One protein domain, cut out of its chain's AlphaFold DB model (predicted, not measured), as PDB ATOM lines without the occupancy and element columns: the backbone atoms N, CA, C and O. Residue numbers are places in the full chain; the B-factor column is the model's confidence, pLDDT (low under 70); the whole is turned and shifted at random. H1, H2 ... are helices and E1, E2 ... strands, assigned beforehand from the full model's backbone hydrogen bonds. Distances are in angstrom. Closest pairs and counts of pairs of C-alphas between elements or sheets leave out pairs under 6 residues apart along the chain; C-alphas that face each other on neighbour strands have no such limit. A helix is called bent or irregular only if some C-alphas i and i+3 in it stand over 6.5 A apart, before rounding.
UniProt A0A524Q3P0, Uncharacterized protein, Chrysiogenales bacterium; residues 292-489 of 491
ATOM      1  N   THR A 292      31.283  21.079 -23.739       44.97
ATOM      2  CA  THR A 292      32.629  20.668 -24.148       44.97
ATOM      3  C   THR A 292      33.549  21.850 -24.462       44.97
ATOM      4  O   THR A 292      34.742  21.722 -24.245       44.97
ATOM      5  N   ALA A 293      33.046  23.006 -24.898       49.81
ATOM      6  CA  ALA A 293      33.835  24.232 -25.026       49.81
ATOM      7  C   ALA A 293      34.272  24.744 -23.643       49.81
ATOM      8  O   ALA A 293      35.461  24.982 -23.448       49.81
ATOM      9  N   THR A 294      33.361  24.774 -22.660       54.56
ATOM     10  CA  THR A 294      33.704  25.098 -21.260       54.56
ATOM     11  C   THR A 294      34.650  24.059 -20.642       54.56
ATOM     12  O   THR A 294      35.576  24.412 -19.924       54.56
ATOM     13  N   ASP A 295      34.471  22.773 -20.943       58.28
ATOM     14  CA  ASP A 295      35.302  21.681 -20.425       58.28
ATOM     15  C   ASP A 295      36.679  21.608 -21.118       58.28
ATOM     16  O   ASP A 295      37.670  21.241 -20.494       58.28
ATOM     17  N   THR A 296      36.785  22.021 -22.387       61.97
ATOM     18  CA  THR A 296      38.065  22.151 -23.111       61.97
ATOM     19  C   THR A 296      38.881  23.315 -22.554       61.97
ATOM     20  O   THR A 296      40.089  23.179 -22.364       61.97
ATOM     21  N   GLU A 297      38.227  24.438 -22.238       68.75
ATOM     22  CA  GLU A 297      38.848  25.584 -21.563       68.75
ATOM     23  C   GLU A 297      39.347  25.234 -20.151       68.75
ATOM     24  O   GLU A 297      40.324  25.820 -19.695       68.75
ATOM     25  N   ARG A 298      38.747  24.235 -19.485       73.44
ATOM     26  CA  ARG A 298      39.163  23.747 -18.154       73.44
ATOM     27  C   ARG A 298      40.373  22.815 -18.171       73.44
ATOM     28  O   ARG A 298      41.070  22.722 -17.165       73.44
ATOM     29  N   ILE A 299      40.663  22.148 -19.292       79.69
ATOM     30  CA  ILE A 299      41.781  21.193 -19.369       79.69
ATOM     31  C   ILE A 299      43.132  21.881 -19.192       79.69
ATOM     32  O   ILE A 299      43.994  21.333 -18.513       79.69
ATOM     33  N   LEU A 300      43.337  23.056 -19.795       76.69
ATOM     34  CA  LEU A 300      44.633  23.733 -19.733       76.69
ATOM     35  C   LEU A 300      44.958  24.243 -18.312       76.69
ATOM     36  O   LEU A 300      46.016  23.866 -17.816       76.69
ATOM     37  N   PRO A 301      44.059  24.966 -17.608       80.38
ATOM     38  CA  PRO A 301      44.274  25.335 -16.207       80.38
ATOM     39  C   PRO A 301      44.469  24.127 -15.287       80.38
ATOM     40  O   PRO A 301      45.312  24.161 -14.396       80.38
ATOM     41  N   LEU A 302      43.724  23.037 -15.507       82.69
ATOM     42  CA  LEU A 302      43.874  21.813 -14.718       82.69
ATOM     43  C   LEU A 302      45.221  21.119 -14.979       82.69
ATOM     44  O   LEU A 302      45.854  20.647 -14.042       82.69
ATOM     45  N   LEU A 303      45.680  21.068 -16.233       82.00
ATOM     46  CA  LEU A 303      47.002  20.545 -16.596       82.00
ATOM     47  C   LEU A 303      48.132  21.374 -15.991       82.00
ATOM     48  O   LEU A 303      49.089  20.804 -15.473       82.00
ATOM     49  N   GLU A 304      48.025  22.699 -16.063       77.69
ATOM     50  CA  GLU A 304      48.986  23.615 -15.452       77.69
ATOM     51  C   GLU A 304      49.023  23.405 -13.934       77.69
ATOM     52  O   GLU A 304      50.091  23.131 -13.391       77.69
ATOM     53  N   GLY A 305      47.866  23.388 -13.264       77.88
ATOM     54  CA  GLY A 305      47.783  23.115 -11.827       77.88
ATOM     55  C   GLY A 305      48.362  21.750 -11.441       77.88
ATOM     56  O   GLY A 305      49.142  21.648 -10.498       77.88
ATOM     57  N   LEU A 306      48.079  20.692 -12.209       81.94
ATOM     58  CA  LEU A 306      48.658  19.364 -11.972       81.94
ATOM     59  C   LEU A 306      50.185  19.338 -12.139       81.94
ATOM     60  O   LEU A 306      50.856  18.634 -11.385       81.94
ATOM     61  N   CYS A 307      50.739  20.084 -13.098       80.12
ATOM     62  CA  CYS A 307      52.183  20.171 -13.327       80.12
ATOM     63  C   CYS A 307      52.910  21.002 -12.255       80.12
ATOM     64  O   CYS A 307      54.028  20.646 -11.888       80.12
ATOM     65  N   PHE A 308      52.286  22.069 -11.743       75.56
ATOM     66  CA  PHE A 308      52.894  23.013 -10.790       75.56
ATOM     67  C   PHE A 308      52.477  22.795  -9.323       75.56
ATOM     68  O   PHE A 308      52.878  23.556  -8.446       75.56
ATOM     69  N   LEU A 309      51.744  21.716  -9.023       74.25
ATOM     70  CA  LEU A 309      51.280  21.335  -7.677       74.25
ATOM     71  C   LEU A 309      52.379  21.296  -6.595       74.25
ATOM     72  O   LEU A 309      52.088  21.493  -5.418       74.25
ATOM     73  N   GLU A 310      53.627  21.003  -6.970       63.19
ATOM     74  CA  GLU A 310      54.772  20.990  -6.043       63.19
ATOM     75  C   GLU A 310      55.419  22.377  -5.865       63.19
ATOM     76  O   GLU A 310      55.946  22.664  -4.788       63.19
ATOM     77  N   ASP A 311      55.327  23.252  -6.872       56.88
ATOM     78  CA  ASP A 311      55.872  24.620  -6.858       56.88
ATOM     79  C   ASP A 311      54.944  25.600  -6.110       56.88
ATOM     80  O   ASP A 311      55.396  26.552  -5.463       56.88
ATOM     81  N   GLU A 312      53.635  25.321  -6.107       50.72
ATOM     82  CA  GLU A 312      52.614  26.060  -5.352       50.72
ATOM     83  C   GLU A 312      52.711  25.890  -3.824       50.72
ATOM     84  O   GLU A 312      51.971  26.537  -3.083       50.72
ATOM     85  N   GLY A 313      53.684  25.124  -3.311       47.09
ATOM     86  CA  GLY A 313      54.007  25.023  -1.878       47.09
ATOM     87  C   GLY A 313      54.408  26.347  -1.193       47.09
ATOM     88  O   GLY A 313      54.739  26.348  -0.008       47.09
ATOM     89  N   SER A 314      54.369  27.467  -1.920       41.31
ATOM     90  CA  SER A 314      54.579  28.841  -1.448       41.31
ATOM     91  C   SER A 314      53.342  29.756  -1.583       41.31
ATOM     92  O   SER A 314      53.391  30.913  -1.161       41.31
ATOM     93  N   GLY A 315      52.230  29.257  -2.139       43.06
ATOM     94  CA  GLY A 315      50.984  29.999  -2.340       43.06
ATOM     95  C   GLY A 315      50.167  30.178  -1.055       43.06
ATOM     96  O   GLY A 315      50.162  29.324  -0.169       43.06
ATOM     97  N   ALA A 316      49.482  31.321  -0.941       41.03
ATOM     98  CA  ALA A 316      48.736  31.723   0.249       41.03
ATOM     99  C   ALA A 316      47.670  30.685   0.654       41.03
ATOM    100  O   ALA A 316      46.705  30.426  -0.064       41.03
ATOM    101  N   ILE A 317      47.867  30.128   1.845       49.91
ATOM    102  CA  ILE A 317      47.030  29.119   2.492       49.91
ATOM    103  C   ILE A 317      45.631  29.696   2.761       49.91
ATOM    104  O   ILE A 317      45.500  30.805   3.289       49.91
ATOM    105  N   SER A 318      44.576  28.946   2.434       50.53
ATOM    106  CA  SER A 318      43.207  29.358   2.754       50.53
ATOM    107  C   SER A 318      42.974  29.316   4.271       50.53
ATOM    108  O   SER A 318      43.525  28.469   4.974       50.53
ATOM    109  N   ALA A 319      42.118  30.189   4.809       47.34
ATOM    110  CA  ALA A 319      41.813  30.216   6.247       47.34
ATOM    111  C   ALA A 319      41.251  28.880   6.797       47.34
ATOM    112  O   ALA A 319      41.304  28.644   8.002       47.34
ATOM    113  N   ALA A 320      40.754  27.987   5.930       50.50
ATOM    114  CA  ALA A 320      40.284  26.650   6.300       50.50
ATOM    115  C   ALA A 320      41.435  25.666   6.610       50.50
ATOM    116  O   ALA A 320      41.283  24.792   7.460       50.50
ATOM    117  N   ASP A 321      42.613  25.846   6.007       52.06
ATOM    118  CA  ASP A 321      43.791  24.988   6.209       52.06
ATOM    119  C   ASP A 321      44.590  25.364   7.483       52.06
ATOM    120  O   ASP A 321      45.588  24.721   7.830       52.06
ATOM    121  N   ALA A 322      44.177  26.408   8.210       51.72
ATOM    122  CA  ALA A 322      44.759  26.796   9.499       51.72
ATOM    123  C   ALA A 322      44.493  25.759  10.613       51.72
ATOM    124  O   ALA A 322      45.232  25.709  11.591       51.72
ATOM    125  N   GLN A 323      43.492  24.883  10.445       57.25
ATOM    126  CA  GLN A 323      43.176  23.801  11.391       57.25
ATOM    127  C   GLN A 323      44.160  22.613  11.341       57.25
ATOM    128  O   GLN A 323      44.058  21.701  12.156       57.25
ATOM    129  N   GLY A 324      45.119  22.603  10.409       60.81
ATOM    130  CA  GLY A 324      46.023  21.476  10.163       60.81
ATOM    131  C   GLY A 324      47.379  21.520  10.878       60.81
ATOM    132  O   GLY A 324      48.308  20.901  10.376       60.81
ATOM    133  N   GLU A 325      47.565  22.258  11.976       71.06
ATOM    134  CA  GLU A 325      48.866  22.350  12.673       71.06
ATOM    135  C   GLU A 325      49.037  21.333  13.806       71.06
ATOM    136  O   GLU A 325      48.089  20.946  14.483       71.06
ATOM    137  N   GLY A 326      50.282  20.914  14.052       75.31
ATOM    138  CA  GLY A 326      50.626  20.014  15.158       75.31
ATOM    139  C   GLY A 326      50.182  18.557  14.990       75.31
ATOM    140  O   GLY A 326      50.219  17.805  15.966       75.31
ATOM    141  N   ILE A 327      49.815  18.128  13.778       82.62
ATOM    142  CA  ILE A 327      49.293  16.782  13.480       82.62
ATOM    143  C   ILE A 327      50.269  15.691  13.933       82.62
ATOM    144  O   ILE A 327      49.839  14.644  14.416       82.62
ATOM    145  N   ALA A 328      51.584  15.931  13.863       79.94
ATOM    146  CA  ALA A 328      52.585  14.952  14.293       79.94
ATOM    147  C   ALA A 328      52.390  14.504  15.755       79.94
ATOM    148  O   ALA A 328      52.712  13.363  16.088       79.94
ATOM    149  N   LYS A 329      51.816  15.360  16.616       80.31
ATOM    150  CA  LYS A 329      51.546  15.079  18.037       80.31
ATOM    151  C   LYS A 329      50.157  14.476  18.295       80.31
ATOM    152  O   LYS A 329      49.890  14.023  19.405       80.31
ATOM    153  N   MET A 330      49.274  14.440  17.296       83.44
ATOM    154  CA  MET A 330      47.886  13.981  17.422       83.44
ATOM    155  C   MET A 330      47.734  12.528  16.953       83.44
ATOM    156  O   MET A 330      47.216  12.255  15.874       83.44
ATOM    157  N   GLU A 331      48.171  11.559  17.762       77.56
ATOM    158  CA  GLU A 331      48.240  10.141  17.349       77.56
ATOM    159  C   GLU A 331      46.907   9.547  16.863       77.56
ATOM    160  O   GLU A 331      46.880   8.704  15.964       77.56
ATOM    161  N   LYS A 332      45.782  10.002  17.429       80.44
ATOM    162  CA  LYS A 332      44.444   9.530  17.049       80.44
ATOM    163  C   LYS A 332      44.015  10.014  15.664       80.44
ATOM    164  O   LYS A 332      43.279   9.292  14.989       80.44
ATOM    165  N   GLU A 333      44.507  11.168  15.225       79.19
ATOM    166  CA  GLU A 333      44.067  11.854  14.006       79.19
ATOM    167  C   GLU A 333      45.115  11.856  12.892       79.19
ATOM    168  O   GLU A 333      44.750  12.035  11.731       79.19
ATOM    169  N   ARG A 334      46.392  11.601  13.208       84.38
ATOM    170  CA  ARG A 334      47.477  11.576  12.222       84.38
ATOM    171  C   ARG A 334      47.428  10.341  11.324       84.38
ATOM    172  O   ARG A 334      47.123   9.232  11.769       84.38
ATOM    173  N   TYR A 335      47.798  10.540  10.068       85.50
ATOM    174  CA  TYR A 335      48.029   9.508   9.066       85.50
ATOM    175  C   TYR A 335      49.411   9.732   8.425       85.50
ATOM    176  O   TYR A 335      49.714  10.877   8.072       85.50
ATOM    177  N   PRO A 336      50.264   8.695   8.285       86.56
ATOM    178  CA  PRO A 336      51.579   8.829   7.662       86.56
ATOM    179  C   PRO A 336      51.421   9.029   6.148       86.56
ATOM    180  O   PRO A 336      51.195   8.086   5.397       86.56
ATOM    181  N   PHE A 337      51.520  10.276   5.697       86.94
ATOM    182  CA  PHE A 337      51.360  10.633   4.288       86.94
ATOM    183  C   PHE A 337      52.573  10.226   3.453       86.94
ATOM    184  O   PHE A 337      52.424   9.700   2.351       86.94
ATOM    185  N   HIS A 338      53.768  10.439   4.008       86.25
ATOM    186  CA  HIS A 338      55.039  10.015   3.436       86.25
ATOM    187  C   HIS A 338      55.967   9.511   4.541       86.25
ATOM    188  O   HIS A 338      56.176  10.202   5.538       86.25
ATOM    189  N   SER A 339      56.550   8.328   4.341       76.25
ATOM    190  CA  SER A 339      57.619   7.796   5.184       76.25
ATOM    191  C   SER A 339      58.843   7.489   4.315       76.25
ATOM    192  O   SER A 339      58.697   6.900   3.240       76.25
ATOM    193  N   PRO A 340      60.060   7.851   4.747       66.12
ATOM    194  CA  PRO A 340      61.276   7.466   4.040       66.12
ATOM    195  C   PRO A 340      61.394   5.938   3.967       66.12
ATOM    196  O   PRO A 340      61.147   5.251   4.956       66.12
ATOM    197  N   GLY A 341      61.762   5.407   2.798       61.59
ATOM    198  CA  GLY A 341      61.932   3.964   2.576       61.59
ATOM    199  C   GLY A 341      60.672   3.208   2.133       61.59
ATOM    200  O   GLY A 341      60.795   2.069   1.696       61.59
ATOM    201  N   THR A 342      59.482   3.824   2.150       62.47
ATOM    202  CA  THR A 342      58.231   3.209   1.652       62.47
ATOM    203  C   THR A 342      57.872   3.731   0.259       62.47
ATOM    204  O   THR A 342      56.792   4.291   0.052       62.47
ATOM    205  N   PHE A 343      58.812   3.592  -0.684       54.78
ATOM    206  CA  PHE A 343      58.726   4.179  -2.028       54.78
ATOM    207  C   PHE A 343      57.514   3.705  -2.849       54.78
ATOM    208  O   PHE A 343      57.079   4.471  -3.692       54.78
ATOM    209  N   ASP A 344      56.892   2.562  -2.528       54.44
ATOM    210  CA  ASP A 344      55.698   2.060  -3.240       54.44
ATOM    211  C   ASP A 344      54.402   2.051  -2.398       54.44
ATOM    212  O   ASP A 344      53.327   1.763  -2.919       54.44
ATOM    213  N   ALA A 345      54.479   2.370  -1.098       65.88
ATOM    214  CA  ALA A 345      53.393   2.117  -0.136       65.88
ATOM    215  C   ALA A 345      52.902   3.365   0.618       65.88
ATOM    216  O   ALA A 345      52.131   3.249   1.568       65.88
ATOM    217  N   SER A 346      53.351   4.565   0.232       84.38
ATOM    218  CA  SER A 346      52.858   5.813   0.833       84.38
ATOM    219  C   SER A 346      51.724   6.425   0.015       84.38
ATOM    220  O   SER A 346      51.761   6.416  -1.217       84.38
ATOM    221  N   LEU A 347      50.738   7.019   0.694       86.94
ATOM    222  CA  LEU A 347      49.620   7.689   0.025       86.94
ATOM    223  C   LEU A 347      50.103   8.850  -0.849       86.94
ATOM    224  O   LEU A 347      49.533   9.077  -1.912       86.94
ATOM    225  N   LYS A 348      51.186   9.534  -0.450       88.25
ATOM    226  CA  LYS A 348      51.837  10.550  -1.282       88.25
ATOM    227  C   LYS A 348      52.277   9.978  -2.630       88.25
ATOM    228  O   LYS A 348      51.933  10.552  -3.653       88.25
ATOM    229  N   PHE A 349      52.963   8.835  -2.640       86.25
ATOM    230  CA  PHE A 349      53.427   8.204  -3.879       86.25
ATOM    231  C   PHE A 349      52.271   7.703  -4.755       86.25
ATOM    232  O   PHE A 349      52.270   7.891  -5.969       86.25
ATOM    233  N   VAL A 350      51.237   7.114  -4.142       88.19
ATOM    234  CA  VAL A 350      50.021   6.703  -4.866       88.19
ATOM    235  C   VAL A 350      49.330   7.915  -5.505       88.19
ATOM    236  O   VAL A 350      48.908   7.847  -6.660       88.19
ATOM    237  N   ALA A 351      49.259   9.042  -4.791       89.31
ATOM    238  CA  ALA A 351      48.716  10.292  -5.311       89.31
ATOM    239  C   ALA A 351      49.597  10.906  -6.417       89.31
ATOM    240  O   ALA A 351      49.058  11.369  -7.418       89.31
ATOM    241  N   GLU A 352      50.930  10.844  -6.311       88.12
ATOM    242  CA  GLU A 352      51.858  11.250  -7.385       88.12
ATOM    243  C   GLU A 352      51.650  10.407  -8.649       88.12
ATOM    244  O   GLU A 352      51.615  10.935  -9.761       88.12
ATOM    245  N   HIS A 353      51.457   9.095  -8.492       88.25
ATOM    246  CA  HIS A 353      51.180   8.208  -9.618       88.25
ATOM    247  C   HIS A 353      49.850   8.551 -10.300       88.25
ATOM    248  O   HIS A 353      49.781   8.610 -11.531       88.25
ATOM    249  N   MET A 354      48.809   8.844  -9.512       90.62
ATOM    250  CA  MET A 354      47.524   9.311 -10.034       90.62
ATOM    251  C   MET A 354      47.659  10.669 -10.738       90.62
ATOM    252  O   MET A 354      47.187  10.816 -11.863       90.62
ATOM    253  N   ARG A 355      48.367  11.639 -10.145       88.62
ATOM    254  CA  ARG A 355      48.665  12.941 -10.769       88.62
ATOM    255  C   ARG A 355      49.335  12.767 -12.130       88.62
ATOM    256  O   ARG A 355      48.894  13.356 -13.110       88.62
ATOM    257  N   ASN A 356      50.371  11.938 -12.213       86.75
ATOM    258  CA  ASN A 356      51.087  11.708 -13.468       86.75
ATOM    259  C   ASN A 356      50.194  11.017 -14.515       86.75
ATOM    260  O   ASN A 356      50.279  11.329 -15.701       86.75
ATOM    261  N   THR A 357      49.305  10.124 -14.074       88.44
ATOM    262  CA  THR A 357      48.296   9.488 -14.936       88.44
ATOM    263  C   THR A 357      47.299  10.521 -15.472       88.44
ATOM    264  O   THR A 357      47.028  10.543 -16.672       88.44
ATOM    265  N   LEU A 358      46.817  11.433 -14.619       89.00
ATOM    266  CA  LEU A 358      45.952  12.551 -15.013       89.00
ATOM    267  C   LEU A 358      46.631  13.456 -16.043       89.00
ATOM    268  O   LEU A 358      46.032  13.747 -17.075       89.00
ATOM    269  N   ILE A 359      47.883  13.854 -15.802       86.81
ATOM    270  CA  ILE A 359      48.662  14.678 -16.738       86.81
ATOM    271  C   ILE A 359      48.764  13.980 -18.095       86.81
ATOM    272  O   ILE A 359      48.484  14.596 -19.120       86.81
ATOM    273  N   PHE A 360      49.116  12.692 -18.111       86.62
ATOM    274  CA  PHE A 360      49.241  11.922 -19.347       86.62
ATOM    275  C   PHE A 360      47.932  11.892 -20.152       86.62
ATOM    276  O   PHE A 360      47.941  12.171 -21.353       86.62
ATOM    277  N   ILE A 361      46.805  11.593 -19.499       88.06
ATOM    278  CA  ILE A 361      45.497  11.499 -20.163       88.06
ATOM    279  C   ILE A 361      45.032  12.874 -20.649       88.06
ATOM    280  O   ILE A 361      44.590  13.000 -21.792       88.06
ATOM    281  N   LEU A 362      45.137  13.906 -19.809       88.38
ATOM    282  CA  LEU A 362      44.667  15.251 -20.134       88.38
ATOM    283  C   LEU A 362      45.542  15.926 -21.203       88.38
ATOM    284  O   LEU A 362      45.003  16.600 -22.080       88.38
ATOM    285  N   ASP A 363      46.862  15.714 -21.196       85.12
ATOM    286  CA  ASP A 363      47.770  16.219 -22.237       85.12
ATOM    287  C   ASP A 363      47.498  15.522 -23.571       85.12
ATOM    288  O   ASP A 363      47.373  16.179 -24.609       85.12
ATOM    289  N   TRP A 364      47.317  14.197 -23.553       89.25
ATOM    290  CA  TRP A 364      46.899  13.463 -24.743       89.25
ATOM    291  C   TRP A 364      45.561  13.976 -25.285       89.25
ATOM    292  O   TRP A 364      45.466  14.272 -26.479       89.25
ATOM    293  N   LEU A 365      44.557  14.133 -24.417       86.62
ATOM    294  CA  LEU A 365      43.239  14.641 -24.788       86.62
ATOM    295  C   LEU A 365      43.372  16.035 -25.415       86.62
ATOM    296  O   LEU A 365      42.926  16.241 -26.540       86.62
ATOM    297  N   ASN A 366      44.085  16.959 -24.768       82.56
ATOM    298  CA  ASN A 366      44.351  18.307 -25.279       82.56
ATOM    299  C   ASN A 366      45.006  18.297 -26.672       82.56
ATOM    300  O   ASN A 366      44.579  19.014 -27.582       82.56
ATOM    301  N   ARG A 367      46.028  17.455 -26.873       81.81
ATOM    302  CA  ARG A 367      46.724  17.325 -28.164       81.81
ATOM    303  C   ARG A 367      45.828  16.737 -29.248       81.81
ATOM    304  O   ARG A 367      45.842  17.241 -30.371       81.81
ATOM    305  N   GLU A 368      45.052  15.699 -28.942       81.75
ATOM    306  CA  GLU A 368      44.138  15.093 -29.914       81.75
ATOM    307  C   GLU A 368      43.017  16.050 -30.314       81.75
ATOM    308  O   GLU A 368      42.699  16.126 -31.499       81.75
ATOM    309  N   MET A 369      42.487  16.840 -29.378       74.75
ATOM    310  CA  MET A 369      41.482  17.862 -29.680       74.75
ATOM    311  C   MET A 369      42.023  18.961 -30.594       74.75
ATOM    312  O   MET A 369      41.361  19.332 -31.559       74.75
ATOM    313  N   LYS A 370      43.241  19.457 -30.333       72.44
ATOM    314  CA  LYS A 370      43.888  20.471 -31.183       72.44
ATOM    315  C   LYS A 370      44.209  19.932 -32.575       72.44
ATOM    316  O   LYS A 370      44.061  20.637 -33.566       72.44
ATOM    317  N   LYS A 371      44.662  18.677 -32.651       74.00
ATOM    318  CA  LYS A 371      45.067  18.035 -33.906       74.00
ATOM    319  C   LYS A 371      43.873  17.608 -34.756       74.00
ATOM    320  O   LYS A 371      43.938  17.701 -35.978       74.00
ATOM    321  N   THR A 372      42.821  17.093 -34.125       70.25
ATOM    322  CA  THR A 372      41.627  16.562 -34.796       70.25
ATOM    323  C   THR A 372      40.370  16.911 -33.989       70.25
ATOM    324  O   THR A 372      39.845  16.059 -33.269       70.25
ATOM    325  N   PRO A 373      39.835  18.139 -34.123       68.31
ATOM    326  CA  PRO A 373      38.662  18.585 -33.363       68.31
ATOM    327  C   PRO A 373      37.416  17.711 -33.578       68.31
ATOM    328  O   PRO A 373      36.566  17.593 -32.703       68.31
ATOM    329  N   GLU A 374      37.318  17.044 -34.728       67.44
ATOM    330  CA  GLU A 374      36.237  16.107 -35.056       67.44
ATOM    331  C   GLU A 374      36.172  14.918 -34.074       67.44
ATOM    332  O   GLU A 374      35.090  14.403 -33.804       67.44
ATOM    333  N   ASN A 375      37.300  14.519 -33.469       71.94
ATOM    334  CA  ASN A 375      37.360  13.390 -32.533       71.94
ATOM    335  C   ASN A 375      36.760  13.700 -31.155       71.94
ATOM    336  O   ASN A 375      36.471  12.775 -30.393       71.94
ATOM    337  N   ILE A 376      36.551  14.983 -30.834       72.56
ATOM    338  CA  ILE A 376      36.013  15.448 -29.546       72.56
ATOM    339  C   ILE A 376      34.704  14.732 -29.197       72.56
ATOM    340  O   ILE A 376      34.465  14.393 -28.040       72.56
ATOM    341  N   MET A 377      33.873  14.452 -30.204       69.81
ATOM    342  CA  MET A 377      32.579  13.805 -30.000       69.81
ATOM    343  C   MET A 377      32.688  12.383 -29.436       69.81
ATOM    344  O   MET A 377      31.815  11.967 -28.677       69.81
ATOM    345  N   TYR A 378      33.766  11.663 -29.760       78.69
ATOM    346  CA  TYR A 378      34.006  10.294 -29.295       78.69
ATOM    347  C   TYR A 378      34.699  10.267 -27.933       78.69
ATOM    348  O   TYR A 378      34.435   9.390 -27.118       78.69
ATOM    349  N   LEU A 379      35.551  11.260 -27.674       81.44
ATOM    350  CA  LEU A 379      36.327  11.384 -26.438       81.44
ATOM    351  C   LEU A 379      35.543  12.046 -25.301       81.44
ATOM    352  O   LEU A 379      36.064  12.212 -24.205       81.44
ATOM    353  N   ARG A 380      34.282  12.419 -25.541       74.12
ATOM    354  CA  ARG A 380      33.528  13.283 -24.636       74.12
ATOM    355  C   ARG A 380      33.282  12.693 -23.243       74.12
ATOM    356  O   ARG A 380      33.217  13.420 -22.259       74.12
ATOM    357  N   VAL A 381      33.143  11.381 -23.156       80.00
ATOM    358  CA  VAL A 381      32.983  10.674 -21.877       80.00
ATOM    359  C   VAL A 381      34.186  10.878 -20.947       80.00
ATOM    360  O   VAL A 381      34.036  10.844 -19.734       80.00
ATOM    361  N   LEU A 382      35.367  11.200 -21.489       84.31
ATOM    362  CA  LEU A 382      36.546  11.506 -20.681       84.31
ATOM    363  C   LEU A 382      36.433  12.842 -19.941       84.31
ATOM    364  O   LEU A 382      37.131  13.018 -18.957       84.31
ATOM    365  N   PHE A 383      35.557  13.770 -20.340       83.88
ATOM    366  CA  PHE A 383      35.380  15.021 -19.588       83.88
ATOM    367  C   PHE A 383      34.614  14.825 -18.272       83.88
ATOM    368  O   PHE A 383      34.665  15.691 -17.401       83.88
ATOM    369  N   GLU A 384      33.943  13.684 -18.086       82.06
ATOM    370  CA  GLU A 384      33.242  13.364 -16.838       82.06
ATOM    371  C   GLU A 384      34.209  13.236 -15.650       82.06
ATOM    372  O   GLU A 384      33.802  13.429 -14.508       82.06
ATOM    373  N   CYS A 385      35.504  13.009 -15.905       85.06
ATOM    374  CA  CYS A 385      36.522  12.961 -14.859       85.06
ATOM    375  C   CYS A 385      36.979  14.346 -14.370       85.06
ATOM    376  O   CYS A 385      37.623  14.419 -13.324       85.06
ATOM    377  N   LEU A 386      36.709  15.435 -15.107       88.12
ATOM    378  CA  LEU A 386      37.280  16.756 -14.799       88.12
ATOM    379  C   LEU A 386      36.900  17.281 -13.405       88.12
ATOM    380  O   LEU A 386      37.808  17.702 -12.690       88.12
ATOM    381  N   PRO A 387      35.629  17.227 -12.957       88.88
ATOM    382  CA  PRO A 387      35.268  17.713 -11.624       88.88
ATOM    383  C   PRO A 387      35.975  16.936 -10.504       88.88
ATOM    384  O   PRO A 387      36.461  17.523  -9.537       88.88
ATOM    385  N   THR A 388      36.078  15.612 -10.646       88.94
ATOM    386  CA  THR A 388      36.768  14.759  -9.671       88.94
ATOM    387  C   THR A 388      38.279  15.009  -9.698       88.94
ATOM    388  O   THR A 388      38.911  15.026  -8.645       88.94
ATOM    389  N   ALA A 389      38.861  15.278 -10.870       89.94
ATOM    390  CA  ALA A 389      40.275  15.619 -11.018       89.94
ATOM    391  C   ALA A 389      40.618  16.988 -10.402       89.94
ATOM    392  O   ALA A 389      41.646  17.115  -9.741       89.94
ATOM    393  N   GLU A 390      39.746  17.990 -10.543       89.81
ATOM    394  CA  GLU A 390      39.878  19.295  -9.874       89.81
ATOM    395  C   GLU A 390      39.796  19.159  -8.347       89.81
ATOM    396  O   GLU A 390      40.609  19.729  -7.615       89.81
ATOM    397  N   SER A 391      38.840  18.363  -7.859       88.81
ATOM    398  CA  SER A 391      38.686  18.073  -6.429       88.81
ATOM    399  C   SER A 391      39.910  17.344  -5.860       88.81
ATOM    400  O   SER A 391      40.429  17.720  -4.803       88.81
ATOM    401  N   PHE A 392      40.433  16.362  -6.603       92.94
ATOM    402  CA  PHE A 392      41.679  15.672  -6.286       92.94
ATOM    403  C   PHE A 392      42.869  16.633  -6.243       92.94
ATOM    404  O   PHE A 392      43.597  16.638  -5.254       92.94
ATOM    405  N   MET A 393      43.050  17.475  -7.267       89.25
ATOM    406  CA  MET A 393      44.132  18.462  -7.324       89.25
ATOM    407  C   MET A 393      44.121  19.362  -6.086       89.25
ATOM    408  O   MET A 393      45.146  19.504  -5.422       89.25
ATOM    409  N   LYS A 394      42.955  19.905  -5.725       87.88
ATOM    410  CA  LYS A 394      42.805  20.752  -4.537       87.88
ATOM    411  C   LYS A 394      43.143  19.999  -3.248       87.88
ATOM    412  O   LYS A 394      43.927  20.482  -2.436       87.88
ATOM    413  N   SER A 395      42.581  18.804  -3.072       87.50
ATOM    414  CA  SER A 395      42.769  17.989  -1.864       87.50
ATOM    415  C   SER A 395      44.224  17.542  -1.704       87.50
ATOM    416  O   SER A 395      44.771  17.541  -0.598       87.50
ATOM    417  N   TYR A 396      44.875  17.194  -2.814       90.94
ATOM    418  CA  TYR A 396      46.269  16.776  -2.839       90.94
ATOM    419  C   TYR A 396      47.217  17.957  -2.607       90.94
ATOM    420  O   TYR A 396      48.143  17.829  -1.808       90.94
ATOM    421  N   GLY A 397      46.939  19.124  -3.197       86.88
ATOM    422  CA  GLY A 397      47.658  20.369  -2.911       86.88
ATOM    423  C   GLY A 397      47.592  20.752  -1.430       86.88
ATOM    424  O   GLY A 397      48.629  20.961  -0.796       86.88
ATOM    425  N   SER A 398      46.398  20.727  -0.823       85.50
ATOM    426  CA  SER A 398      46.235  20.938   0.625       85.50
ATOM    427  C   SER A 398      47.009  19.906   1.453       85.50
ATOM    428  O   SER A 398      47.643  20.258   2.449       85.50
ATOM    429  N   ALA A 399      47.007  18.631   1.049       87.19
ATOM    430  CA  ALA A 399      47.764  17.581   1.730       87.19
ATOM    431  C   ALA A 399      49.278  17.814   1.665       87.19
ATOM    432  O   ALA A 399      49.947  17.672   2.690       87.19
ATOM    433  N   LEU A 400      49.811  18.221   0.509       87.69
ATOM    434  CA  LEU A 400      51.217  18.595   0.344       87.69
ATOM    435  C   LEU A 400      51.586  19.788   1.236       87.69
ATOM    436  O   LEU A 400      52.572  19.716   1.971       87.69
ATOM    437  N   ALA A 401      50.767  20.844   1.244       82.50
ATOM    438  CA  ALA A 401      51.000  22.041   2.049       82.50
ATOM    439  C   ALA A 401      50.972  21.753   3.562       82.50
ATOM    440  O   ALA A 401      51.822  22.233   4.315       82.50
ATOM    441  N   ILE A 402      50.021  20.936   4.028       85.25
ATOM    442  CA  ILE A 402      49.917  20.529   5.436       85.25
ATOM    443  C   ILE A 402      51.091  19.625   5.830       85.25
ATOM    444  O   ILE A 402      51.710  19.845   6.871       85.25
ATOM    445  N   ALA A 403      51.443  18.649   4.994       87.00
ATOM    446  CA  ALA A 403      52.561  17.732   5.216       87.00
ATOM    447  C   ALA A 403      53.934  18.436   5.237       87.00
ATOM    448  O   ALA A 403      54.869  17.988   5.911       87.00
ATOM    449  N   ALA A 404      54.069  19.551   4.514       83.94
ATOM    450  CA  ALA A 404      55.287  20.354   4.470       83.94
ATOM    451  C   ALA A 404      55.545  21.158   5.760       83.94
ATOM    452  O   ALA A 404      56.676  21.597   5.987       83.94
ATOM    453  N   ARG A 405      54.545  21.340   6.638       84.75
ATOM    454  CA  ARG A 405      54.727  22.086   7.894       84.75
ATOM    455  C   ARG A 405      55.609  21.312   8.871       84.75
ATOM    456  O   ARG A 405      55.337  20.154   9.184       84.75
ATOM    457  N   LYS A 406      56.587  21.997   9.474       82.88
ATOM    458  CA  LYS A 406      57.484  21.418  10.496       82.88
ATOM    459  C   LYS A 406      56.733  20.792  11.677       82.88
ATOM    460  O   LYS A 406      57.151  19.772  12.205       82.88
ATOM    461  N   SER A 407      55.601  21.370  12.089       83.88
ATOM    462  CA  SER A 407      54.757  20.837  13.173       83.88
ATOM    463  C   SER A 407      54.080  19.500  12.842       83.88
ATOM    464  O   SER A 407      53.567  18.831  13.738       83.88
ATOM    465  N   ASN A 408      54.035  19.143  11.558       86.19
ATOM    466  CA  ASN A 408      53.402  17.942  11.014       86.19
ATOM    467  C   ASN A 408      54.441  16.944  10.500       86.19
ATOM    468  O   ASN A 408      54.098  15.988   9.807       86.19
ATOM    469  N   GLN A 409      55.705  17.168  10.852       87.12
ATOM    470  CA  GLN A 409      56.833  16.320  10.526       87.12
ATOM    471  C   GLN A 409      57.319  15.621  11.796       87.12
ATOM    472  O   GLN A 409      57.376  16.213  12.874       87.12
ATOM    473  N   GLY A 410      57.610  14.330  11.676       81.12
ATOM    474  CA  GLY A 410      58.199  13.516  12.732       81.12
ATOM    475  C   GLY A 410      59.602  13.068  12.358       81.12
ATOM    476  O   GLY A 410      59.907  12.873  11.182       81.12
ATOM    477  N   ALA A 411      60.439  12.852  13.371       74.44
ATOM    478  CA  ALA A 411      61.762  12.285  13.172       74.44
ATOM    479  C   ALA A 411      61.657  10.896  12.521       74.44
ATOM    480  O   ALA A 411      60.936  10.021  13.004       74.44
ATOM    481  N   SER A 412      62.386  10.695  11.425       71.12
ATOM    482  CA  SER A 412      62.523   9.379  10.802       71.12
ATOM    483  C   SER A 412      63.565   8.534  11.524       71.12
ATOM    484  O   SER A 412      64.656   9.005  11.840       71.12
ATOM    485  N   THR A 413      63.264   7.249  11.702       62.62
ATOM    486  CA  THR A 413      64.204   6.227  12.189       62.62
ATOM    487  C   THR A 413      65.366   5.960  11.225       62.62
ATOM    488  O   THR A 413      66.382   5.420  11.651       62.62
ATOM    489  N   PHE A 414      65.250   6.353   9.949       60.09
ATOM    490  CA  PHE A 414      66.219   6.052   8.882       60.09
ATOM    491  C   PHE A 414      66.957   7.293   8.332       60.09
ATOM    492  O   PHE A 414      67.619   7.231   7.297       60.09
ATOM    493  N   GLY A 415      66.888   8.423   9.044       55.66
ATOM    494  CA  GLY A 415      67.994   9.390   9.105       55.66
ATOM    495  C   GLY A 415      68.265  10.324   7.919       55.66
ATOM    496  O   GLY A 415      69.330  10.929   7.898       55.66
ATOM    497  N   THR A 416      67.362  10.506   6.948       57.38
ATOM    498  CA  THR A 416      67.613  11.481   5.851       57.38
ATOM    499  C   THR A 416      66.432  12.365   5.446       57.38
ATOM    500  O   THR A 416      66.648  13.393   4.807       57.38
ATOM    501  N   ARG A 417      65.191  12.028   5.820       65.19
ATOM    502  CA  ARG A 417      63.985  12.837   5.557       65.19
ATOM    503  C   ARG A 417      62.984  12.665   6.697       65.19
ATOM    504  O   ARG A 417      62.930  11.581   7.266       65.19
ATOM    505  N   ASP A 418      62.197  13.688   7.008       78.12
ATOM    506  CA  ASP A 418      61.163  13.597   8.044       78.12
ATOM    507  C   ASP A 418      59.943  12.792   7.567       78.12
ATOM    508  O   ASP A 418      59.575  12.828   6.389       78.12
ATOM    509  N   VAL A 419      59.301  12.068   8.490       84.75
ATOM    510  CA  VAL A 419      57.991  11.445   8.246       84.75
ATOM    511  C   VAL A 419      56.954  12.557   8.196       84.75
ATOM    512  O   VAL A 419      56.851  13.344   9.134       84.75
ATOM    513  N   GLN A 420      56.181  12.626   7.119       89.38
ATOM    514  CA  GLN A 420      55.192  13.680   6.921       89.38
ATOM    515  C   GLN A 420      53.794  13.163   7.250       89.38
ATOM    516  O   GLN A 420      53.402  12.088   6.785       89.38
ATOM    517  N   TYR A 421      53.030  13.935   8.022       88.62
ATOM    518  CA  TYR A 421      51.685  13.565   8.453       88.62
ATOM    519  C   TYR A 421      50.608  14.482   7.867       88.62
ATOM    520  O   TYR A 421      50.791  15.691   7.748       88.62
ATOM    521  N   ILE A 422      49.450  13.886   7.584       88.81
ATOM    522  CA  ILE A 422      48.181  14.575   7.305       88.81
ATOM    523  C   ILE A 422      47.095  14.029   8.237       88.81
ATOM    524  O   ILE A 422      47.331  13.069   8.976       88.81
ATOM    525  N   THR A 423      45.895  14.605   8.217       87.12
ATOM    526  CA  THR A 423      44.776  14.058   8.994       87.12
ATOM    527  C   THR A 423      44.222  12.783   8.345       87.12
ATOM    528  O   THR A 423      44.223  12.619   7.123       87.12
ATOM    529  N   LYS A 424      43.679  11.868   9.156       85.62
ATOM    530  CA  LYS A 424      42.982  10.664   8.669       85.62
ATOM    531  C   LYS A 424      41.778  10.994   7.785       85.62
ATOM    532  O   LYS A 424      41.459  10.205   6.899       85.62
ATOM    533  N   ALA A 425      41.110  12.124   8.022       83.94
ATOM    534  CA  ALA A 425      40.001  12.584   7.190       83.94
ATOM    535  C   ALA A 425      40.480  12.897   5.764       83.94
ATOM    536  O   ALA A 425      39.956  12.315   4.818       83.94
ATOM    537  N   MET A 426      41.552  13.685   5.627       87.19
ATOM    538  CA  MET A 426      42.166  13.984   4.328       87.19
ATOM    539  C   MET A 426      42.697  12.728   3.636       87.19
ATOM    540  O   MET A 426      42.520  12.554   2.434       87.19
ATOM    541  N   ALA A 427      43.316  11.812   4.387       86.88
ATOM    542  CA  ALA A 427      43.803  10.554   3.827       86.88
ATOM    543  C   ALA A 427      42.664   9.694   3.246       86.88
ATOM    544  O   ALA A 427      42.819   9.091   2.181       86.88
ATOM    545  N   ARG A 428      41.506   9.650   3.922       87.12
ATOM    546  CA  ARG A 428      40.302   8.956   3.434       87.12
ATOM    547  C   ARG A 428      39.710   9.638   2.209       87.12
ATOM    548  O   ARG A 428      39.351   8.937   1.269       87.12
ATOM    549  N   GLU A 429      39.632  10.963   2.219       87.38
ATOM    550  CA  GLU A 429      39.137  11.758   1.095       87.38
ATOM    551  C   GLU A 429      39.990  11.541  -0.161       87.38
ATOM    552  O   GLU A 429      39.458  11.121  -1.186       87.38
ATOM    553  N   LEU A 430      41.315  11.683  -0.050       89.44
ATOM    554  CA  LEU A 430      42.253  11.406  -1.142       89.44
ATOM    555  C   LEU A 430      42.139   9.970  -1.649       89.44
ATOM    556  O   LEU A 430      42.091   9.735  -2.852       89.44
ATOM    557  N   THR A 431      42.063   8.994  -0.742       89.00
ATOM    558  CA  THR A 431      41.893   7.584  -1.125       89.00
ATOM    559  C   THR A 431      40.583   7.357  -1.885       89.00
ATOM    560  O   THR A 431      40.561   6.592  -2.853       89.00
ATOM    561  N   GLY A 432      39.498   8.009  -1.456       89.38
ATOM    562  CA  GLY A 432      38.197   7.966  -2.120       89.38
ATOM    563  C   GLY A 432      38.265   8.547  -3.528       89.38
ATOM    564  O   GLY A 432      37.940   7.846  -4.480       89.38
ATOM    565  N   GLN A 433      38.793   9.766  -3.662       92.38
ATOM    566  CA  GLN A 433      38.953  10.455  -4.947       92.38
ATOM    567  C   GLN A 433      39.854   9.679  -5.918       92.38
ATOM    568  O   GLN A 433      39.531   9.553  -7.094       92.38
ATOM    569  N   ILE A 434      40.964   9.102  -5.438       91.25
ATOM    570  CA  ILE A 434      41.860   8.266  -6.256       91.25
ATOM    571  C   ILE A 434      41.131   7.008  -6.757       91.25
ATOM    572  O   ILE A 434      41.295   6.613  -7.910       91.25
ATOM    573  N   SER A 435      40.330   6.367  -5.902       89.06
ATOM    574  CA  SER A 435      39.568   5.173  -6.294       89.06
ATOM    575  C   SER A 435      38.487   5.526  -7.321       89.06
ATOM    576  O   SER A 435      38.374   4.860  -8.345       89.06
ATOM    577  N   GLU A 436      37.760   6.616  -7.084       91.00
ATOM    578  CA  GLU A 436      36.714   7.125  -7.972       91.00
ATOM    579  C   GLU A 436      37.270   7.512  -9.350       91.00
ATOM    580  O   GLU A 436      36.724   7.104 -10.372       91.00
ATOM    581  N   LEU A 437      38.408   8.214  -9.399       89.94
ATOM    582  CA  LEU A 437      39.085   8.549 -10.654       89.94
ATOM    583  C   LEU A 437      39.492   7.298 -11.441       89.94
ATOM    584  O   LEU A 437      39.270   7.248 -12.650       89.94
ATOM    585  N   CYS A 438      40.044   6.274 -10.781       88.25
ATOM    586  CA  CYS A 438      40.388   5.005 -11.433       88.25
ATOM    587  C   CYS A 438      39.170   4.345 -12.101       88.25
ATOM    588  O   CYS A 438      39.290   3.808 -13.207       88.25
ATOM    589  N   ASP A 439      38.013   4.368 -11.441       86.75
ATOM    590  CA  ASP A 439      36.785   3.770 -11.967       86.75
ATOM    591  C   ASP A 439      36.204   4.595 -13.121       86.75
ATOM    592  O   ASP A 439      35.940   4.035 -14.190       86.75
ATOM    593  N   ILE A 440      36.108   5.921 -12.957       87.06
ATOM    594  CA  ILE A 440      35.618   6.837 -13.999       87.06
ATOM    595  C   ILE A 440      36.480   6.730 -15.257       87.06
ATOM    596  O   ILE A 440      35.938   6.550 -16.345       87.06
ATOM    597  N   PHE A 441      37.814   6.770 -15.143       86.19
ATOM    598  CA  PHE A 441      38.687   6.638 -16.316       86.19
ATOM    599  C   PHE A 441      38.532   5.297 -17.009       86.19
ATOM    600  O   PHE A 441      38.494   5.240 -18.236       86.19
ATOM    601  N   SER A 442      38.429   4.216 -16.237       84.31
ATOM    602  CA  SER A 442      38.252   2.887 -16.805       84.31
ATOM    603  C   SER A 442      36.963   2.805 -17.623       84.31
ATOM    604  O   SER A 442      36.985   2.238 -18.710       84.31
ATOM    605  N   HIS A 443      35.856   3.357 -17.122       84.62
ATOM    606  CA  HIS A 443      34.570   3.346 -17.826       84.62
ATOM    607  C   HIS A 443      34.582   4.299 -19.025       84.62
ATOM    608  O   HIS A 443      34.254   3.897 -20.139       84.62
ATOM    609  N   ALA A 444      35.085   5.519 -18.841       85.94
ATOM    610  CA  ALA A 444      35.152   6.517 -19.898       85.94
ATOM    611  C   ALA A 444      36.067   6.094 -21.062       85.94
ATOM    612  O   ALA A 444      35.742   6.351 -22.217       85.94
ATOM    613  N   LEU A 445      37.188   5.408 -20.808       85.50
ATOM    614  CA  LEU A 445      38.051   4.885 -21.877       85.50
ATOM    615  C   LEU A 445      37.389   3.740 -22.654       85.50
ATOM    616  O   LEU A 445      37.555   3.657 -23.873       85.50
ATOM    617  N   ILE A 446      36.617   2.884 -21.976       83.12
ATOM    618  CA  ILE A 446      35.825   1.827 -22.619       83.12
ATOM    619  C   ILE A 446      34.772   2.458 -23.535       83.12
ATOM    620  O   ILE A 446      34.722   2.143 -24.727       83.12
ATOM    621  N   ASP A 447      33.998   3.409 -23.019       78.56
ATOM    622  CA  ASP A 447      32.942   4.082 -23.775       78.56
ATOM    623  C   ASP A 447      33.503   4.916 -24.933       78.56
ATOM    624  O   ASP A 447      32.953   4.907 -26.035       78.56
ATOM    625  N   ALA A 448      34.644   5.584 -24.737       83.00
ATOM    626  CA  ALA A 448      35.335   6.307 -25.801       83.00
ATOM    627  C   ALA A 448      35.792   5.359 -26.921       83.00
ATOM    628  O   ALA A 448      35.678   5.698 -28.101       83.00
ATOM    629  N   SER A 449      36.271   4.161 -26.565       81.31
ATOM    630  CA  SER A 449      36.666   3.130 -27.529       81.31
ATOM    631  C   SER A 449      35.470   2.641 -28.352       81.31
ATOM    632  O   SER A 449      35.549   2.595 -29.583       81.31
ATOM    633  N   TYR A 450      34.332   2.370 -27.700       73.31
ATOM    634  CA  TYR A 450      33.084   1.998 -28.377       73.31
ATOM    635  C   TYR A 450      32.577   3.105 -29.306       73.31
ATOM    636  O   TYR A 450      32.270   2.841 -30.471       73.31
ATOM    637  N   ASN A 451      32.548   4.352 -28.829       76.06
ATOM    638  CA  ASN A 451      32.116   5.505 -29.619       76.06
ATOM    639  C   ASN A 451      33.002   5.710 -30.855       76.06
ATOM    640  O   ASN A 451      32.489   5.968 -31.945       76.06
ATOM    641  N   ALA A 452      34.322   5.553 -30.706       75.94
ATOM    642  CA  ALA A 452      35.254   5.622 -31.822       75.94
ATOM    643  C   ALA A 452      35.026   4.474 -32.818       75.94
ATOM    644  O   ALA A 452      34.993   4.723 -34.020       75.94
ATOM    645  N   ALA A 453      34.810   3.239 -32.355       69.31
ATOM    646  CA  ALA A 453      34.625   2.070 -33.216       69.31
ATOM    647  C   ALA A 453      33.344   2.137 -34.072       69.31
ATOM    648  O   ALA A 453      33.367   1.770 -35.247       69.31
ATOM    649  N   ILE A 454      32.244   2.656 -33.514       62.78
ATOM    650  CA  ILE A 454      30.946   2.774 -34.206       62.78
ATOM    651  C   ILE A 454      31.010   3.758 -35.388       62.78
ATOM    652  O   ILE A 454      30.274   3.604 -36.361       62.78
ATOM    653  N   ALA A 455      31.911   4.745 -35.349       62.47
ATOM    654  CA  ALA A 455      32.024   5.761 -36.394       62.47
ATOM    655  C   ALA A 455      32.539   5.231 -37.747       62.47
ATOM    656  O   ALA A 455      32.349   5.892 -38.765       62.47
ATOM    657  N   GLY A 456      33.197   4.065 -37.781       54.81
ATOM    658  CA  GLY A 456      33.499   3.329 -39.017       54.81
ATOM    659  C   GLY A 456      34.462   3.990 -40.019       54.81
ATOM    660  O   GLY A 456      34.628   3.464 -41.118       54.81
ATOM    661  N   THR A 457      35.114   5.111 -39.687       61.72
ATOM    662  CA  THR A 457      36.075   5.801 -40.576       61.72
ATOM    663  C   THR A 457      37.523   5.345 -40.340       61.72
ATOM    664  O   THR A 457      37.885   4.915 -39.245       61.72
ATOM    665  N   ASP A 458      38.413   5.483 -41.331       58.81
ATOM    666  CA  ASP A 458      39.836   5.121 -41.159       58.81
ATOM    667  C   ASP A 458      40.557   5.973 -40.096       58.81
ATOM    668  O   ASP A 458      41.458   5.490 -39.407       58.81
ATOM    669  N   ARG A 459      40.115   7.222 -39.886       60.41
ATOM    670  CA  ARG A 459      40.572   8.070 -38.768       60.41
ATOM    671  C   ARG A 459      40.090   7.544 -37.411       60.41
ATOM    672  O   ARG A 459      40.847   7.600 -36.442       60.41
ATOM    673  N   SER A 460      38.881   6.981 -37.354       64.81
ATOM    674  CA  SER A 460      38.322   6.332 -36.162       64.81
ATOM    675  C   SER A 460      39.144   5.101 -35.748       64.81
ATOM    676  O   SER A 460      39.459   4.960 -34.570       64.81
ATOM    677  N   LYS A 461      39.637   4.294 -36.699       72.69
ATOM    678  CA  LYS A 461      40.532   3.152 -36.405       72.69
ATOM    679  C   LYS A 461      41.842   3.579 -35.736       72.69
ATOM    680  O   LYS A 461      42.307   2.930 -34.798       72.69
ATOM    681  N   ALA A 462      42.445   4.676 -36.202       79.81
ATOM    682  CA  ALA A 462      43.662   5.220 -35.601       79.81
ATOM    683  C   ALA A 462      43.413   5.759 -34.183       79.81
ATOM    684  O   ALA A 462      44.259   5.579 -33.307       79.81
ATOM    685  N   LEU A 463      42.257   6.389 -33.948       81.62
ATOM    686  CA  LEU A 463      41.842   6.849 -32.624       81.62
ATOM    687  C   LEU A 463      41.600   5.673 -31.669       81.62
ATOM    688  O   LEU A 463      42.162   5.672 -30.578       81.62
ATOM    689  N   SER A 464      40.858   4.644 -32.093       83.44
ATOM    690  CA  SER A 464      40.625   3.430 -31.300       83.44
ATOM    691  C   SER A 464      41.934   2.761 -30.880       83.44
ATOM    692  O   SER A 464      42.079   2.384 -29.722       83.44
ATOM    693  N   LYS A 465      42.937   2.690 -31.770       85.06
ATOM    694  CA  LYS A 465      44.262   2.148 -31.420       85.06
ATOM    695  C   LYS A 465      44.971   2.973 -30.338       85.06
ATOM    696  O   LYS A 465      45.629   2.401 -29.477       85.06
ATOM    697  N   LYS A 466      44.857   4.305 -30.373       86.94
ATOM    698  CA  LYS A 466      45.424   5.176 -29.327       86.94
ATOM    699  C   LYS A 466      44.697   4.998 -27.996       86.94
ATOM    700  O   LYS A 466      45.360   4.917 -26.969       86.94
ATOM    701  N   ILE A 467      43.363   4.916 -28.023       88.12
ATOM    702  CA  ILE A 467      42.545   4.676 -26.826       88.12
ATOM    703  C   ILE A 467      42.921   3.335 -26.192       88.12
ATOM    704  O   ILE A 467      43.070   3.274 -24.979       88.12
ATOM    705  N   GLU A 468      43.152   2.294 -26.994       86.19
ATOM    706  CA  GLU A 468      43.562   0.981 -26.487       86.19
ATOM    707  C   GLU A 468      44.911   1.039 -25.755       86.19
ATOM    708  O   GLU A 468      45.012   0.585 -24.622       86.19
ATOM    709  N   VAL A 469      45.915   1.713 -26.332       87.12
ATOM    710  CA  VAL A 469      47.216   1.928 -25.668       87.12
ATOM    711  C   VAL A 469      47.059   2.685 -24.344       87.12
ATOM    712  O   VAL A 469      47.739   2.392 -23.362       87.12
ATOM    713  N   ILE A 470      46.165   3.673 -24.298       87.81
ATOM    714  CA  ILE A 470      45.897   4.436 -23.074       87.81
ATOM    715  C   ILE A 470      45.173   3.572 -22.047       87.81
ATOM    716  O   ILE A 470      45.509   3.645 -20.870       87.81
ATOM    717  N   LYS A 471      44.225   2.736 -22.479       86.88
ATOM    718  CA  LYS A 471      43.515   1.786 -21.622       86.88
ATOM    719  C   LYS A 471      44.487   0.813 -20.961       86.88
ATOM    720  O   LYS A 471      44.390   0.624 -19.753       86.88
ATOM    721  N   ASP A 472      45.442   0.274 -21.715       84.12
ATOM    722  CA  ASP A 472      46.468  -0.632 -21.189       84.12
ATOM    723  C   ASP A 472      47.344   0.076 -20.142       84.12
ATOM    724  O   ASP A 472      47.471  -0.393 -19.010       84.12
ATOM    725  N   ASN A 473      47.838   1.279 -20.460       82.31
ATOM    726  CA  ASN A 473      48.615   2.094 -19.520       82.31
ATOM    727  C   ASN A 473      47.821   2.460 -18.250       82.31
ATOM    728  O   ASN A 473      48.366   2.443 -17.145       82.31
ATOM    729  N   CYS A 474      46.533   2.787 -18.387       84.12
ATOM    730  CA  CYS A 474      45.659   3.092 -17.253       84.12
ATOM    731  C   CYS A 474      45.342   1.843 -16.427       84.12
ATOM    732  O   CYS A 474      45.223   1.937 -15.208       84.12
ATOM    733  N   GLY A 475      45.229   0.676 -17.066       83.69
ATOM    734  CA  GLY A 475      45.091  -0.614 -16.396       83.69
ATOM    735  C   GLY A 475      46.289  -0.904 -15.497       83.69
ATOM    736  O   GLY A 475      46.115  -1.180 -14.309       83.69
ATOM    737  N   ASP A 476      47.501  -0.729 -16.020       83.19
ATOM    738  CA  ASP A 476      48.740  -0.894 -15.255       83.19
ATOM    739  C   ASP A 476      48.838   0.101 -14.090       83.19
ATOM    740  O   ASP A 476      49.177  -0.277 -12.962       83.19
ATOM    741  N   ALA A 477      48.503   1.373 -14.336       82.25
ATOM    742  CA  ALA A 477      48.474   2.404 -13.300       82.25
ATOM    743  C   ALA A 477      47.443   2.079 -12.208       82.25
ATOM    744  O   ALA A 477      47.755   2.142 -11.016       82.25
ATOM    745  N   ARG A 478      46.236   1.644 -12.592       84.88
ATOM    746  CA  ARG A 478      45.172   1.223 -11.671       84.88
ATOM    747  C   ARG A 478      45.615   0.053 -10.802       84.88
ATOM    748  O   ARG A 478      45.329   0.065  -9.606       84.88
ATOM    749  N   VAL A 479      46.306  -0.941 -11.360       85.56
ATOM    750  CA  VAL A 479      46.829  -2.084 -10.591       85.56
ATOM    751  C   VAL A 479      47.843  -1.610  -9.550       85.56
ATOM    752  O   VAL A 479      47.739  -1.998  -8.387       85.56
ATOM    753  N   LYS A 480      48.775  -0.725  -9.927       82.88
ATOM    754  CA  LYS A 480      49.769  -0.150  -9.001       82.88
ATOM    755  C   LYS A 480      49.111   0.669  -7.888       82.88
ATOM    756  O   LYS A 480      49.412   0.456  -6.716       82.88
ATOM    757  N   ILE A 481      48.169   1.539  -8.246       81.88
ATOM    758  CA  ILE A 481      47.403   2.365  -7.305       81.88
ATOM    759  C   ILE A 481      46.594   1.484  -6.350       81.88
ATOM    760  O   ILE A 481      46.685   1.642  -5.136       81.88
ATOM    761  N   SER A 482      45.845   0.515  -6.879       82.88
ATOM    762  CA  SER A 482      45.000  -0.381  -6.078       82.88
ATOM    763  C   SER A 482      45.835  -1.239  -5.131       82.88
ATOM    764  O   SER A 482      45.459  -1.413  -3.972       82.88
ATOM    765  N   LYS A 483      46.991  -1.734  -5.597       82.94
ATOM    766  CA  LYS A 483      47.951  -2.463  -4.764       82.94
ATOM    767  C   LYS A 483      48.440  -1.587  -3.610       82.94
ATOM    768  O   LYS A 483      48.258  -1.988  -2.462       82.94
ATOM    769  N   GLY A 484      48.933  -0.380  -3.894       77.56
ATOM    770  CA  GLY A 484      49.373   0.570  -2.867       77.56
ATOM    771  C   GLY A 484      48.266   0.900  -1.859       77.56
ATOM    772  O   GLY A 484      48.469   0.790  -0.651       77.56
ATOM    773  N   LEU A 485      47.049   1.203  -2.329       79.31
ATOM    774  CA  LEU A 485      45.884   1.447  -1.464       79.31
ATOM    775  C   LEU A 485      45.531   0.235  -0.586       79.31
ATOM    776  O   LEU A 485      45.136   0.406   0.566       79.31
ATOM    777  N   SER A 486      45.654  -0.986  -1.112       78.38
ATOM    778  CA  SER A 486      45.341  -2.216  -0.374       78.38
ATOM    779  C   SER A 486      46.373  -2.540   0.708       78.38
ATOM    780  O   SER A 486      46.004  -2.996   1.789       78.38
ATOM    781  N   GLU A 487      47.651  -2.267   0.446       73.12
ATOM    782  CA  GLU A 487      48.743  -2.453   1.403       73.12
ATOM    783  C   GLU A 487      48.629  -1.454   2.561       73.12
ATOM    784  O   GLU A 487      48.853  -1.828   3.706       73.12
ATOM    785  N   MET A 488      48.133  -0.241   2.292       69.56
ATOM    786  CA  MET A 488      47.827   0.773   3.312       69.56
ATOM    787  C   MET A 488      46.572   0.478   4.156       69.56
ATOM    788  O   MET A 488      46.351   1.143   5.168       69.56
ATOM    789  N   ARG A 489      45.718  -0.474   3.745       62.16
ATOM    790  CA  ARG A 489      44.526  -0.912   4.504       62.16
ATOM    791  C   ARG A 489      44.808  -2.080   5.448       62.16
ATOM    792  O   ARG A 489      43.945  -2.399   6.267       62.16
TER     793      ARG A 489
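Overview. This is residues 292 to 489 of the 491 residues of an uncharacterized protein of Chrysiogenales bacterium (UniProt A0A524Q3P0). Four long helices, H4 to H7, run along one another in an elongated bundle, with the shorter H1 packed slantwise on H4 and H5. A small sheet, E1 and E2, caps one end, where the short H2 and H3 also pack on the last turns of H5. The printed part has 198 residues, in the order H1 H2 H3 E1 H4 H5 E2 H6 H7, mostly helix, with E1 and E2 antiparallel. It is compact, with a radius of gyration of the C-alphas of 18.8 A, and spans 61 by 33 by 26 A.

Along the chain. Find C-alpha 292 at (32.629, 20.668, -24.148); from there H1 runs 24.4 A to residue 308. Next come H2, residues 311 to 314, H3, residues 319 to 324, and E1, residues 334 to 338. H4, residues 347 to 371, is 35.8 A long; H5, residues 373 to 403, is 41.0 A. H5 is irregular, with C-alphas 378 and 381 7.5 A apart and a kink of 73 degrees near residue 380; H2 and H3 are only just irregular, at 7.0 A from C-alpha 311 to 314 and 6.51 A from 320 to 323. E2, residues 419 to 423, leads to H6, residues 424 to 454, 45.2 A. H7, residues 458 to 487, runs 44.1 A to C-alpha 487 at (48.743, -2.453, 1.403).

Arrangement. Start at H5, the hub, which touches five helices. H6 touches it at a shallow tilt of 11 degrees, opposite ways, closest at C-alphas Val 381 and Ala 444, 5.1 A. H4 and H5 form a helical hairpin, closest at Met 369 and Ile 376, 6.0 A. H1, H4, H5, H6 and H7 make an up and down bundle, each running against the one before. H4 and H7 touch at 9 degrees, a shallow tilt, closest at Val 350 and Ile 481, 5.6 A. H1 touches H4 at a steep tilt of 44 degrees, through residues 355 to 366 of H4 alone, closest at Leu 303 and Ile 359, 6.1 A. Between E1 and E2, look for N 335 and O 422, 2.8 A, within hydrogen-bond range. Every O i to N i+4 pair is within range in H4, H6 and H7; H1 has 11 of 13, H5 17 of 27, H3 0 of 2 but 1 of 3 for i+3, and H2 is too short.

Size, cuts and confidence. The C-alphas farthest apart are those of Lys 329 and Thr 457, 61.3 A. The printed part has no cut, and its one long link is residues 404 to 418. Mean pLDDT of the printed part is 77.8; 45 residues are under 70, among them 310 to 324 and 453 to 460.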